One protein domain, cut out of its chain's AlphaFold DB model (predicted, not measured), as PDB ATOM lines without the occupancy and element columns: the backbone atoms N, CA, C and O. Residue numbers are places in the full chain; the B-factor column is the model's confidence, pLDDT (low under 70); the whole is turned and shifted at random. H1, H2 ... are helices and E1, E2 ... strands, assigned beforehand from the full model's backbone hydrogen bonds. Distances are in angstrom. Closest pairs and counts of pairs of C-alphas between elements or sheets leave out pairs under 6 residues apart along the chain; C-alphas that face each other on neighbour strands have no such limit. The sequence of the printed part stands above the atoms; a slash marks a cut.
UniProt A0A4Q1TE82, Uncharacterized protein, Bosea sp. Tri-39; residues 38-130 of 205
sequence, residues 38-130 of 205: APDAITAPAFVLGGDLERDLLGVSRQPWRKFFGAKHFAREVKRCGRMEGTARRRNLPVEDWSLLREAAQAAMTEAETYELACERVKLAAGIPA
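This is residues 38 to 130 of the 205 residues of an uncharacterized protein of Bosea sp. Tri-39 (UniProt A0A4Q1TE82). A long helical hairpin, H1 folding back into the longer H2, has a small, loop-rich head with the strand hairpin E1 and E2 near where H1 begins. The printed part has 93 residues, with E1, E2, H1 and H2 in that order; the two-strand sheet is antiparallel and the class mostly helix. It is loose, with a radius of gyration of the C-alphas of 16.3 A and spans of 55 by 26 by 18 A.

Look first at E1, residues 43 to 45, and E2, residues 66 to 68, an antiparallel hairpin with N 44 and O 67 3.0 A apart, within hydrogen-bond range. H1, residues 71 to 90, and H2, residues 98 to 125, touch at a shallow tilt of 13 degrees, opposite ways; their closest C-alphas, Ala 71 and Met 109, are 4.8 A apart. In both helices every O i to N i+4 pair is within hydrogen-bond range. H2 is apart from both strands.

Find C-alpha 43 at (86.072, 36.421, 0.334), where E1 begins its 7.2 A; E2 measures 6.8 A. H1 runs 28.9 A, and H2 runs 40.1 A to C-alpha 125 at (92.383, 13.060, 5.801).

The C-alphas farthest apart, Asn 92 and Ala 130, are 56.2 A apart. The printed part has no cut; the link E1 to E2 is long, and residue 95 is under pLDDT 70.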
ATOM      1  N   ALA A  38      89.834  29.602  -0.851       92.06
ATOM      2  CA  ALA A  38      88.493  30.155  -0.758       92.06
ATOM      3  C   ALA A  38      88.086  30.847  -2.080       92.06
ATOM      4  O   ALA A  38      88.860  31.652  -2.611       92.06
ATOM      5  N   PRO A  39      86.879  30.578  -2.610       93.06
ATOM      6  CA  PRO A  39      86.333  31.298  -3.757       93.06
ATOM      7  C   PRO A  39      86.200  32.808  -3.515       93.06
ATOM      8  O   PRO A  39      85.930  33.263  -2.400       93.06
ATOM      9  N   ASP A  40      86.305  33.602  -4.580       91.69
ATOM     10  CA  ASP A  40      86.177  35.066  -4.494       91.69
ATOM     11  C   ASP A  40      84.799  35.520  -4.008       91.69
ATOM     12  O   ASP A  40      84.690  36.501  -3.279       91.69
ATOM     13  N   ALA A  41      83.748  34.765  -4.320       91.25
ATOM     14  CA  ALA A  41      82.383  35.058  -3.894       91.25
ATOM     15  C   ALA A  41      82.171  35.006  -2.367       91.25
ATOM     16  O   ALA A  41      81.231  35.611  -1.852       91.25
ATOM     17  N   ILE A  42      83.057  34.323  -1.632       92.69
ATOM     18  CA  ILE A  42      82.994  34.199  -0.168       92.69
ATOM     19  C   ILE A  42      84.171  34.879   0.536       92.69
ATOM     20  O   ILE A  42      84.371  34.704   1.744       92.69
ATOM     21  N   THR A  43      84.949  35.666  -0.208       92.50
ATOM     22  CA  THR A  43      86.072  36.421   0.334       92.50
ATOM     23  C   THR A  43      85.956  37.908   0.042       92.50
ATOM     24  O   THR A  43      85.256  38.350  -0.863       92.50
ATOM     25  N   ALA A  44      86.623  38.714   0.863       88.38
ATOM     26  CA  ALA A  44      86.752  40.142   0.612       88.38
ATOM     27  C   ALA A  44      88.100  40.669   1.115       88.38
ATOM     28  O   ALA A  44      88.749  40.034   1.956       88.38
ATOM     29  N   PRO A  45      88.518  41.861   0.666       84.62
ATOM     30  CA  PRO A  45      89.664  42.545   1.244       84.62
ATOM     31  C   PRO A  45      89.497  42.804   2.751       84.62
ATOM     32  O   PRO A  45      88.406  43.104   3.236       84.62
ATOM     33  N   ALA A  46      90.596  42.761   3.506       73.38
ATOM     34  CA  ALA A  46      90.575  42.830   4.969       73.38
ATOM     35  C   ALA A  46      90.067  44.152   5.557       73.38
ATOM     36  O   ALA A  46      89.673  44.182   6.725       73.38
ATOM     37  N   PHE A  47      90.029  45.229   4.768       74.25
ATOM     38  CA  PHE A  47      89.471  46.510   5.206       74.25
ATOM     39  C   PHE A  47      87.938  46.486   5.339       74.25
ATOM     40  O   PHE A  47      87.372  47.369   5.980       74.25
ATOM     41  N   VAL A  48      87.254  45.478   4.785       75.56
ATOM     42  CA  VAL A  48      85.815  45.281   4.998       75.56
ATOM     43  C   VAL A  48      85.575  44.883   6.456       75.56
ATOM     44  O   VAL A  48      86.206  43.957   6.959       75.56
ATOM     45  N   LEU A  49      84.687  45.583   7.167       70.81
ATOM     46  CA  LEU A  49      84.351  45.269   8.562       70.81
ATOM     47  C   LEU A  49      83.648  43.900   8.678       70.81
ATOM     48  O   LEU A  49      82.796  43.559   7.864       70.81
ATOM     49  N   GLY A  50      83.972  43.135   9.728       71.38
ATOM     50  CA  GLY A  50      83.480  41.759   9.926       71.38
ATOM     51  C   GLY A  50      84.381  40.694   9.288       71.38
ATOM     52  O   GLY A  50      85.477  41.030   8.853       71.38
ATOM     53  N   GLY A  51      83.935  39.432   9.267       73.38
ATOM     54  CA  GLY A  51      84.645  38.293   8.655       73.38
ATOM     55  C   GLY A  51      85.781  37.699   9.499       73.38
ATOM     56  O   GLY A  51      86.330  38.364  10.379       73.38
ATOM     57  N   ASP A  52      86.129  36.448   9.206       84.06
ATOM     58  CA  ASP A  52      87.305  35.771   9.760       84.06
ATOM     59  C   ASP A  52      88.469  35.864   8.764       84.06
ATOM     60  O   ASP A  52      88.260  36.083   7.575       84.06
ATOM     61  N   LEU A  53      89.715  35.731   9.220       86.38
ATOM     62  CA  LEU A  53      90.846  35.607   8.292       86.38
ATOM     63  C   LEU A  53      90.817  34.233   7.625       86.38
ATOM     64  O   LEU A  53      90.597  33.231   8.309       86.38
ATOM     65  N   GLU A  54      91.111  34.181   6.324       86.31
ATOM     66  CA  GLU A  54      91.357  32.903   5.655       86.31
ATOM     67  C   GLU A  54      92.601  32.253   6.281       86.31
ATOM     68  O   GLU A  54      93.681  32.860   6.368       86.31
ATOM     69  N   ARG A  55      92.428  31.024   6.772       89.12
ATOM     70  CA  ARG A  55      93.463  30.246   7.457       89.12
ATOM     71  C   ARG A  55      93.812  29.006   6.650       89.12
ATOM     72  O   ARG A  55      92.955  28.422   5.995       89.12
ATOM     73  N   ASP A  56      95.072  28.613   6.736       91.06
ATOM     74  CA  ASP A  56      95.573  27.358   6.205       91.06
ATOM     75  C   ASP A  56      95.164  26.158   7.080       91.06
ATOM     76  O   ASP A  56      94.508  26.292   8.122       91.06
ATOM     77  N   LEU A  57      95.611  24.973   6.667       92.69
ATOM     78  CA  LEU A  57      95.408  23.706   7.366       92.69
ATOM     79  C   LEU A  57      95.830  23.749   8.848       92.69
ATOM     80  O   LEU A  57      95.191  23.130   9.703       92.69
ATOM     81  N   LEU A  58      96.902  24.481   9.166       91.50
ATOM     82  CA  LEU A  58      97.439  24.602  10.520       91.50
ATOM     83  C   LEU A  58      96.774  25.725  11.324       91.50
ATOM     84  O   LEU A  58      96.950  25.782  12.543       91.50
ATOM     85  N   GLY A  59      95.935  26.547  10.696       87.81
ATOM     86  CA  GLY A  59      95.265  27.683  11.316       87.81
ATOM     87  C   GLY A  59      96.045  28.995  11.203       87.81
ATOM     88  O   GLY A  59      95.643  29.980  11.832       87.81
ATOM     89  N   VAL A  60      97.136  29.030  10.438       87.38
ATOM     90  CA  VAL A  60      97.915  30.239  10.147       87.38
ATOM     91  C   VAL A  60      97.225  31.000   9.022       87.38
ATOM     92  O   VAL A  60      96.708  30.405   8.083       87.38
ATOM     93  N   SER A  61      97.163  32.328   9.114       84.25
ATOM     94  CA  SER A  61      96.554  33.108   8.035       84.25
ATOM     95  C   SER A  61      97.405  33.011   6.769       84.25
ATOM     96  O   SER A  61      98.589  33.344   6.800       84.25
ATOM     97  N   ARG A  62      96.798  32.566   5.663       73.44
ATOM     98  CA  ARG A  62      97.476  32.446   4.360       73.44
ATOM     99  C   ARG A  62      97.654  33.813   3.701       73.44
ATOM    100  O   ARG A  62      98.662  34.074   3.054       73.44
ATOM    101  N   GLN A  63      96.662  34.677   3.887       82.44
ATOM    102  CA  GLN A  63      96.624  36.036   3.369       82.44
ATOM    103  C   GLN A  63      96.031  36.947   4.454       82.44
ATOM    104  O   GLN A  63      94.810  37.036   4.575       82.44
ATOM    105  N   PRO A  64      96.853  37.646   5.258       77.81
ATOM    106  CA  PRO A  64      96.357  38.482   6.359       77.81
ATOM    107  C   PRO A  64      95.501  39.669   5.885       77.81
ATOM    108  O   PRO A  64      94.835  40.319   6.688       77.81
ATOM    109  N   TRP A  65      95.498  39.943   4.578       80.69
ATOM    110  CA  TRP A  65      94.662  40.941   3.917       80.69
ATOM    111  C   TRP A  65      93.393  40.365   3.264       80.69
ATOM    112  O   TRP A  65      92.647  41.136   2.663       80.69
ATOM    113  N   ARG A  66      93.125  39.054   3.354       84.25
ATOM    114  CA  ARG A  66      91.927  38.413   2.788       84.25
ATOM    115  C   ARG A  66      91.052  37.855   3.903       84.25
ATOM    116  O   ARG A  66      91.483  37.063   4.743       84.25
ATOM    117  N   LYS A  67      89.806  38.309   3.915       87.56
ATOM    118  CA  LYS A  67      88.769  37.841   4.825       87.56
ATOM    119  C   LYS A  67      87.907  36.800   4.149       87.56
ATOM    120  O   LYS A  67      87.658  36.880   2.954       87.56
ATOM    121  N   PHE A  68      87.437  35.877   4.963       90.62
ATOM    122  CA  PHE A  68      86.537  34.795   4.644       90.62
ATOM    123  C   PHE A  68      85.214  35.001   5.390       90.62
ATOM    124  O   PHE A  68      85.187  35.369   6.573       90.62
ATOM    125  N   PHE A  69      84.110  34.743   4.696       92.88
ATOM    126  CA  PHE A  69      82.769  34.748   5.262       92.88
ATOM    127  C   PHE A  69      82.194  33.337   5.204       92.88
ATOM    128  O   PHE A  69      81.865  32.830   4.138       92.88
ATOM    129  N   GLY A  70      82.062  32.706   6.370       93.06
ATOM    130  CA  GLY A  70      81.518  31.353   6.449       93.06
ATOM    131  C   GLY A  70      80.014  31.274   6.201       93.06
ATOM    132  O   GLY A  70      79.302  32.286   6.214       93.06
ATOM    133  N   ALA A  71      79.500  30.052   6.083       94.88
ATOM    134  CA  ALA A  71      78.085  29.785   5.809       94.88
ATOM    135  C   ALA A  71      77.153  30.490   6.816       94.88
ATOM    136  O   ALA A  71      76.136  31.089   6.466       94.88
ATOM    137  N   LYS A  72      77.560  30.539   8.093       94.19
ATOM    138  CA  LYS A  72      76.833  31.238   9.167       94.19
ATOM    139  C   LYS A  72      76.727  32.755   8.954       94.19
ATOM    140  O   LYS A  72      75.796  33.384   9.464       94.19
ATOM    141  N   HIS A  73      77.689  33.381   8.276       93.81
ATOM    142  CA  HIS A  73      77.588  34.791   7.905       93.81
ATOM    143  C   HIS A  73      76.471  34.981   6.876       93.81
ATOM    144  O   HIS A  73      75.529  35.727   7.139       93.81
ATOM    145  N   PHE A  74      76.514  34.233   5.776       94.75
ATOM    146  CA  PHE A  74      75.527  34.352   4.708       94.75
ATOM    147  C   PHE A  74      74.118  33.929   5.135       94.75
ATOM    148  O   PHE A  74      73.156  34.610   4.797       94.75
ATOM    149  N   ALA A  75      73.977  32.930   6.012       94.94
ATOM    150  CA  ALA A  75      72.690  32.587   6.623       94.94
ATOM    151  C   ALA A  75      72.055  33.774   7.380       94.94
ATOM    152  O   ALA A  75      70.832  33.964   7.372       94.94
ATOM    153  N   ARG A  76      72.875  34.614   8.034       95.31
ATOM    154  CA  ARG A  76      72.393  35.845   8.686       95.31
ATOM    155  C   ARG A  76      71.978  36.897   7.664       95.31
ATOM    156  O   ARG A  76      70.954  37.544   7.887       95.31
ATOM    157  N   GLU A  77      72.714  37.038   6.566       93.12
ATOM    158  CA  GLU A  77      72.375  37.970   5.485       93.12
ATOM    159  C   GLU A  77      71.096  37.557   4.744       93.12
ATOM    160  O   GLU A  77      70.216  38.396   4.563       93.12
ATOM    161  N   VAL A  78      70.894  36.268   4.446       94.38
ATOM    162  CA  VAL A  78      69.631  35.740   3.887       94.38
ATOM    163  C   VAL A  78      68.446  36.115   4.785       94.38
ATOM    164  O   VAL A  78      67.447  36.683   4.329       94.38
ATOM    165  N   LYS A  79      68.573  35.883   6.100       95.44
ATOM    166  CA  LYS A  79      67.541  36.248   7.086       95.44
ATOM    167  C   LYS A  79      67.338  37.763   7.191       95.44
ATOM    168  O   LYS A  79      66.225  38.226   7.451       95.44
ATOM    169  N   ARG A  80      68.403  38.556   7.058       93.81
ATOM    170  CA  ARG A  80      68.337  40.023   7.065       93.81
ATOM    171  C   ARG A  80      67.586  40.534   5.838       93.81
ATOM    172  O   ARG A  80      66.621  41.268   6.028       93.81
ATOM    173  N   CYS A  81      67.952  40.090   4.639       92.00
ATOM    174  CA  CYS A  81      67.304  40.485   3.390       92.00
ATOM    175  C   CYS A  81      65.811  40.137   3.408       92.00
ATOM    176  O   CYS A  81      64.983  41.007   3.160       92.00
ATOM    177  N   GLY A  82      65.441  38.925   3.847       91.44
ATOM    178  CA  GLY A  82      64.028  38.542   3.980       91.44
ATOM    179  C   GLY A  82      63.228  39.421   4.957       91.44
ATOM    180  O   GLY A  82      62.063  39.734   4.709       91.44
ATOM    181  N   ARG A  83      63.845  39.883   6.057       92.75
ATOM    182  CA  ARG A  83      63.204  40.832   6.989       92.75
ATOM    183  C   ARG A  83      63.046  42.226   6.382       92.75
ATOM    184  O   ARG A  83      62.010  42.857   6.598       92.75
ATOM    185  N   MET A  84      64.054  42.702   5.653       90.38
ATOM    186  CA  MET A  84      64.027  44.015   5.002       90.38
ATOM    187  C   MET A  84      62.997  44.052   3.873       90.38
ATOM    188  O   MET A  84      62.169  44.958   3.857       90.38
ATOM    189  N   GLU A  85      62.954  43.017   3.032       87.81
ATOM    190  CA  GLU A  85      61.945  42.824   1.983       87.81
ATOM    191  C   GLU A  85      60.521  42.888   2.563       87.81
ATOM    192  O   GLU A  85      59.685  43.679   2.119       87.81
ATOM    193  N   GLY A  86      60.251  42.110   3.617       87.56
ATOM    194  CA  GLY A  86      58.951  42.112   4.288       87.56
ATOM    195  C   GLY A  86      58.596  43.463   4.919       87.56
ATOM    196  O   GLY A  86      57.434  43.867   4.905       87.56
ATOM    197  N   THR A  87      59.588  44.187   5.446       88.69
ATOM    198  CA  THR A  87      59.392  45.516   6.044       88.69
ATOM    199  C   THR A  87      59.112  46.577   4.982       88.69
ATOM    200  O   THR A  87      58.180  47.361   5.154       88.69
ATOM    201  N   ALA A  88      59.872  46.587   3.884       86.44
ATOM    202  CA  ALA A  88      59.685  47.509   2.770       86.44
ATOM    203  C   ALA A  88      58.294  47.342   2.148       86.44
ATOM    204  O   ALA A  88      57.571  48.328   2.010       86.44
ATOM    205  N   ARG A  89      57.862  46.092   1.913       85.31
ATOM    206  CA  ARG A  89      56.505  45.778   1.435       85.31
ATOM    207  C   ARG A  89      55.417  46.267   2.390       85.31
ATOM    208  O   ARG A  89      54.479  46.922   1.956       85.31
ATOM    209  N   ARG A  90      55.547  46.004   3.698       87.81
ATOM    210  CA  ARG A  90      54.568  46.462   4.708       87.81
ATOM    211  C   ARG A  90      54.473  47.985   4.812       87.81
ATOM    212  O   ARG A  90      53.423  48.492   5.189       87.81
ATOM    213  N   ARG A  91      55.565  48.701   4.539       87.00
ATOM    214  CA  ARG A  91      55.654  50.165   4.657       87.00
ATOM    215  C   ARG A  91      55.517  50.900   3.322       87.00
ATOM    216  O   ARG A  91      55.650  52.118   3.314       87.00
ATOM    217  N   ASN A  92      55.268  50.181   2.227       84.25
ATOM    218  CA  ASN A  92      55.207  50.723   0.868       84.25
ATOM    219  C   ASN A  92      56.435  51.589   0.503       84.25
ATOM    220  O   ASN A  92      56.312  52.630  -0.139       84.25
ATOM    221  N   LEU A  93      57.618  51.186   0.983       79.94
ATOM    222  CA  LEU A  93      58.889  51.862   0.709       79.94
ATOM    223  C   LEU A  93      59.477  51.371  -0.623       79.94
ATOM    224  O   LEU A  93      59.169  50.245  -1.026       79.94
ATOM    225  N   PRO A  94      60.366  52.153  -1.272       73.69
ATOM    226  CA  PRO A  94      61.163  51.660  -2.387       73.69
ATOM    227  C   PRO A  94      61.858  50.366  -1.975       73.69
ATOM    228  O   PRO A  94      62.605  50.317  -0.994       73.69
ATOM    229  N   VAL A  95      61.555  49.302  -2.703       65.25
ATOM    230  CA  VAL A  95      62.208  48.017  -2.516       65.25
ATOM    231  C   VAL A  95      63.544  48.157  -3.243       65.25
ATOM    232  O   VAL A  95      63.599  47.998  -4.457       65.25
ATOM    233  N   GLU A  96      64.622  48.493  -2.517       71.06
ATOM    234  CA  GLU A  96      65.949  47.989  -2.914       71.06
ATOM    235  C   GLU A  96      65.776  46.503  -3.223       71.06
ATOM    236  O   GLU A  96      64.964  45.865  -2.551       71.06
ATOM    237  N   ASP A  97      66.443  45.960  -4.242       83.75
ATOM    238  CA  ASP A  97      66.144  44.612  -4.738       83.75
ATOM    239  C   ASP A  97      66.632  43.522  -3.758       83.75
ATOM    240  O   ASP A  97      67.594  42.787  -3.976       83.75
ATOM    241  N   TRP A  98      65.976  43.461  -2.598       86.25
ATOM    242  CA  TRP A  98      66.250  42.583  -1.474       86.25
ATOM    243  C   TRP A  98      66.073  41.121  -1.878       86.25
ATOM    244  O   TRP A  98      66.680  40.253  -1.254       86.25
ATOM    245  N   SER A  99      65.271  40.849  -2.915       86.88
ATOM    246  CA  SER A  99      65.184  39.554  -3.595       86.88
ATOM    247  C   SER A  99      66.524  39.164  -4.203       86.88
ATOM    248  O   SER A  99      67.062  38.128  -3.817       86.88
ATOM    249  N   LEU A 100      67.097  40.015  -5.060       90.25
ATOM    250  CA  LEU A 100      68.405  39.765  -5.675       90.25
ATOM    251  C   LEU A 100      69.509  39.633  -4.622       90.25
ATOM    252  O   LEU A 100      70.321  38.714  -4.690       90.25
ATOM    253  N   LEU A 101      69.520  40.501  -3.604       90.69
ATOM    254  CA  LEU A 101      70.503  40.410  -2.515       90.69
ATOM    255  C   LEU A 101      70.357  39.117  -1.704       90.69
ATOM    256  O   LEU A 101      71.356  38.516  -1.309       90.69
ATOM    257  N   ARG A 102      69.122  38.661  -1.464       92.38
ATOM    258  CA  ARG A 102      68.863  37.386  -0.785       92.38
ATOM    259  C   ARG A 102      69.323  36.205  -1.631       92.38
ATOM    260  O   ARG A 102      69.907  35.281  -1.077       92.38
ATOM    261  N   GLU A 103      69.057  36.223  -2.933       93.31
ATOM    262  CA  GLU A 103      69.494  35.184  -3.871       93.31
ATOM    263  C   GLU A 103      71.022  35.114  -3.955       93.31
ATOM    264  O   GLU A 103      71.589  34.032  -3.822       93.31
ATOM    265  N   ALA A 104      71.698  36.263  -4.050       93.00
ATOM    266  CA  ALA A 104      73.155  36.340  -4.011       93.00
ATOM    267  C   ALA A 104      73.726  35.801  -2.686       93.00
ATOM    268  O   ALA A 104      74.657  34.996  -2.693       93.00
ATOM    269  N   ALA A 105      73.138  36.177  -1.544       93.56
ATOM    270  CA  ALA A 105      73.550  35.655  -0.240       93.56
ATOM    271  C   ALA A 105      73.305  34.141  -0.111       93.56
ATOM    272  O   ALA A 105      74.101  33.447   0.514       93.56
ATOM    273  N   GLN A 106      72.230  33.617  -0.705       96.19
ATOM    274  CA  GLN A 106      71.940  32.184  -0.723       96.19
ATOM    275  C   GLN A 106      72.974  31.414  -1.557       96.19
ATOM    276  O   GLN A 106      73.450  30.373  -1.110       96.19
ATOM    277  N   ALA A 107      73.354  31.935  -2.727       95.88
ATOM    278  CA  ALA A 107      74.400  31.344  -3.560       95.88
ATOM    279  C   ALA A 107      75.757  31.324  -2.834       95.88
ATOM    280  O   ALA A 107      76.386  30.270  -2.731       95.88
ATOM    281  N   ALA A 108      76.151  32.454  -2.236       95.31
ATOM    282  CA  ALA A 108      77.390  32.560  -1.465       95.31
ATOM    283  C   ALA A 108      77.393  31.649  -0.222       95.31
ATOM    284  O   ALA A 108      78.427  31.094   0.146       95.31
ATOM    285  N   MET A 109      76.232  31.435   0.412       96.69
ATOM    286  CA  MET A 109      76.094  30.467   1.505       96.69
ATOM    287  C   MET A 109      76.425  29.045   1.041       96.69
ATOM    288  O   MET A 109      77.198  28.364   1.707       96.69
ATOM    289  N   THR A 110      75.884  28.610  -0.100       96.50
ATOM    290  CA  THR A 110      76.146  27.272  -0.652       96.50
ATOM    291  C   THR A 110      77.613  27.089  -1.057       96.50
ATOM    292  O   THR A 110      78.189  26.021  -0.830       96.50
ATOM    293  N   GLU A 111      78.259  28.122  -1.606       96.31
ATOM    294  CA  GLU A 111      79.706  28.093  -1.857       96.31
ATOM    295  C   GLU A 111      80.515  27.988  -0.564       96.31
ATOM    296  O   GLU A 111      81.439  27.176  -0.488       96.31
ATOM    297  N   ALA A 112      80.148  28.755   0.466       96.12
ATOM    298  CA  ALA A 112      80.815  28.695   1.761       96.12
ATOM    299  C   ALA A 112      80.683  27.307   2.401       96.12
ATOM    300  O   ALA A 112      81.679  26.766   2.869       96.12
ATOM    301  N   GLU A 113      79.498  26.691   2.356       97.19
ATOM    302  CA  GLU A 113      79.279  25.317   2.831       97.19
ATOM    303  C   GLU A 113      80.159  24.311   2.077       97.19
ATOM    304  O   GLU A 113      80.809  23.462   2.687       97.19
ATOM    305  N   THR A 114      80.227  24.429   0.750       97.19
ATOM    306  CA  THR A 114      81.045  23.546  -0.095       97.19
ATOM    307  C   THR A 114      82.533  23.684   0.234       97.19
ATOM    308  O   THR A 114      83.241  22.683   0.374       97.19
ATOM    309  N   TYR A 115      83.010  24.918   0.394       95.94
ATOM    310  CA  TYR A 115      84.389  25.212   0.768       95.94
ATOM    311  C   TYR A 115      84.732  24.709   2.179       95.94
ATOM    312  O   TYR A 115      85.756  24.049   2.367       95.94
ATOM    313  N   GLU A 116      83.868  24.962   3.165       95.31
ATOM    314  CA  GLU A 116      84.042  24.493   4.545       95.31
ATOM    315  C   GLU A 116      84.090  22.957   4.603       95.31
ATOM    316  O   GLU A 116      84.973  22.389   5.249       95.31
ATOM    317  N   LEU A 117      83.217  22.268   3.860       97.00
ATOM    318  CA  LEU A 117      83.238  20.807   3.741       97.00
ATOM    319  C   LEU A 117      84.535  20.291   3.104       97.00
ATOM    320  O   LEU A 117      85.096  19.293   3.566       97.00
ATOM    321  N   ALA A 118      85.039  20.962   2.065       96.62
ATOM    322  CA  ALA A 118      86.319  20.612   1.453       96.62
ATOM    323  C   ALA A 118      87.483  20.775   2.447       96.62
ATOM    324  O   ALA A 118      88.317  19.873   2.562       96.62
ATOM    325  N   CYS A 119      87.498  21.870   3.212       95.38
ATOM    326  CA  CYS A 119      88.468  22.116   4.278       95.38
ATOM    327  C   CYS A 119      88.434  21.019   5.351       95.38
ATOM    328  O   CYS A 119      89.475  20.473   5.721       95.38
ATOM    329  N   GLU A 120      87.244  20.667   5.845       95.88
ATOM    330  CA  GLU A 120      87.083  19.617   6.858       95.88
ATOM    331  C   GLU A 120      87.521  18.248   6.338       95.88
ATOM    332  O   GLU A 120      88.214  17.510   7.040       95.88
ATOM    333  N   ARG A 121      87.227  17.925   5.075       97.25
ATOM    334  CA  ARG A 121      87.700  16.684   4.452       97.25
ATOM    335  C   ARG A 121      89.226  16.598   4.445       97.25
ATOM    336  O   ARG A 121      89.769  15.554   4.802       97.25
ATOM    337  N   VAL A 122      89.915  17.679   4.073       96.62
ATOM    338  CA  VAL A 122      91.387  17.716   4.073       96.62
ATOM    339  C   VAL A 122      91.931  17.634   5.499       96.62
ATOM    340  O   VAL A 122      92.843  16.850   5.742       96.62
ATOM    341  N   LYS A 123      91.346  18.354   6.469       96.00
ATOM    342  CA  LYS A 123      91.736  18.260   7.893       96.00
ATOM    343  C   LYS A 123      91.663  16.831   8.421       96.00
ATOM    344  O   LYS A 123      92.594  16.381   9.092       96.00
ATOM    345  N   LEU A 124      90.562  16.135   8.136       96.50
ATOM    346  CA  LEU A 124      90.339  14.761   8.576       96.50
ATOM    347  C   LEU A 124      91.305  13.795   7.886       96.50
ATOM    348  O   LEU A 124      91.950  13.001   8.567       96.50
ATOM    349  N   ALA A 125      91.466  13.904   6.565       96.62
ATOM    350  CA  ALA A 125      92.383  13.060   5.801       96.62
ATOM    351  C   ALA A 125      93.852  13.252   6.222       96.62
ATOM    352  O   ALA A 125      94.615  12.289   6.295       96.62
ATOM    353  N   ALA A 126      94.230  14.486   6.557       96.31
ATOM    354  CA  ALA A 126      95.560  14.836   7.035       96.31
ATOM    355  C   ALA A 126      95.826  14.422   8.494       96.31
ATOM    356  O   ALA A 126      96.971  14.475   8.940       96.31
ATOM    357  N   GLY A 127      94.796  14.027   9.253       96.81
ATOM    358  CA  GLY A 127      94.931  13.662  10.666       96.81
ATOM    359  C   GLY A 127      95.172  14.853  11.602       96.81
ATOM    360  O   GLY A 127      95.705  14.674  12.698       96.81
ATOM    361  N   ILE A 128      94.776  16.070  11.202       96.25
ATOM    362  CA  ILE A 128      94.976  17.289  12.005       96.25
ATOM    363  C   ILE A 128      94.348  17.201  13.403       96.25
ATOM    364  O   ILE A 128      95.032  17.589  14.353       96.25
ATOM    365  N   PRO A 129      93.102  16.709  13.583       95.06
ATOM    366  CA  PRO A 129      92.501  16.631  14.915       95.06
ATOM    367  C   PRO A 129      93.336  15.794  15.889       95.06
ATOM    368  O   PRO A 129      93.675  16.276  16.966       95.06
ATOM    369  N   ALA A 130      93.756  14.598  15.468       95.56
ATOM    370  CA  ALA A 130      94.566  13.702  16.291       95.56
ATOM    371  C   ALA A 130      95.956  14.289  16.593       95.56
ATOM    372  O   ALA A 130      96.434  14.211  17.723       95.56
TER     373      ALA A 130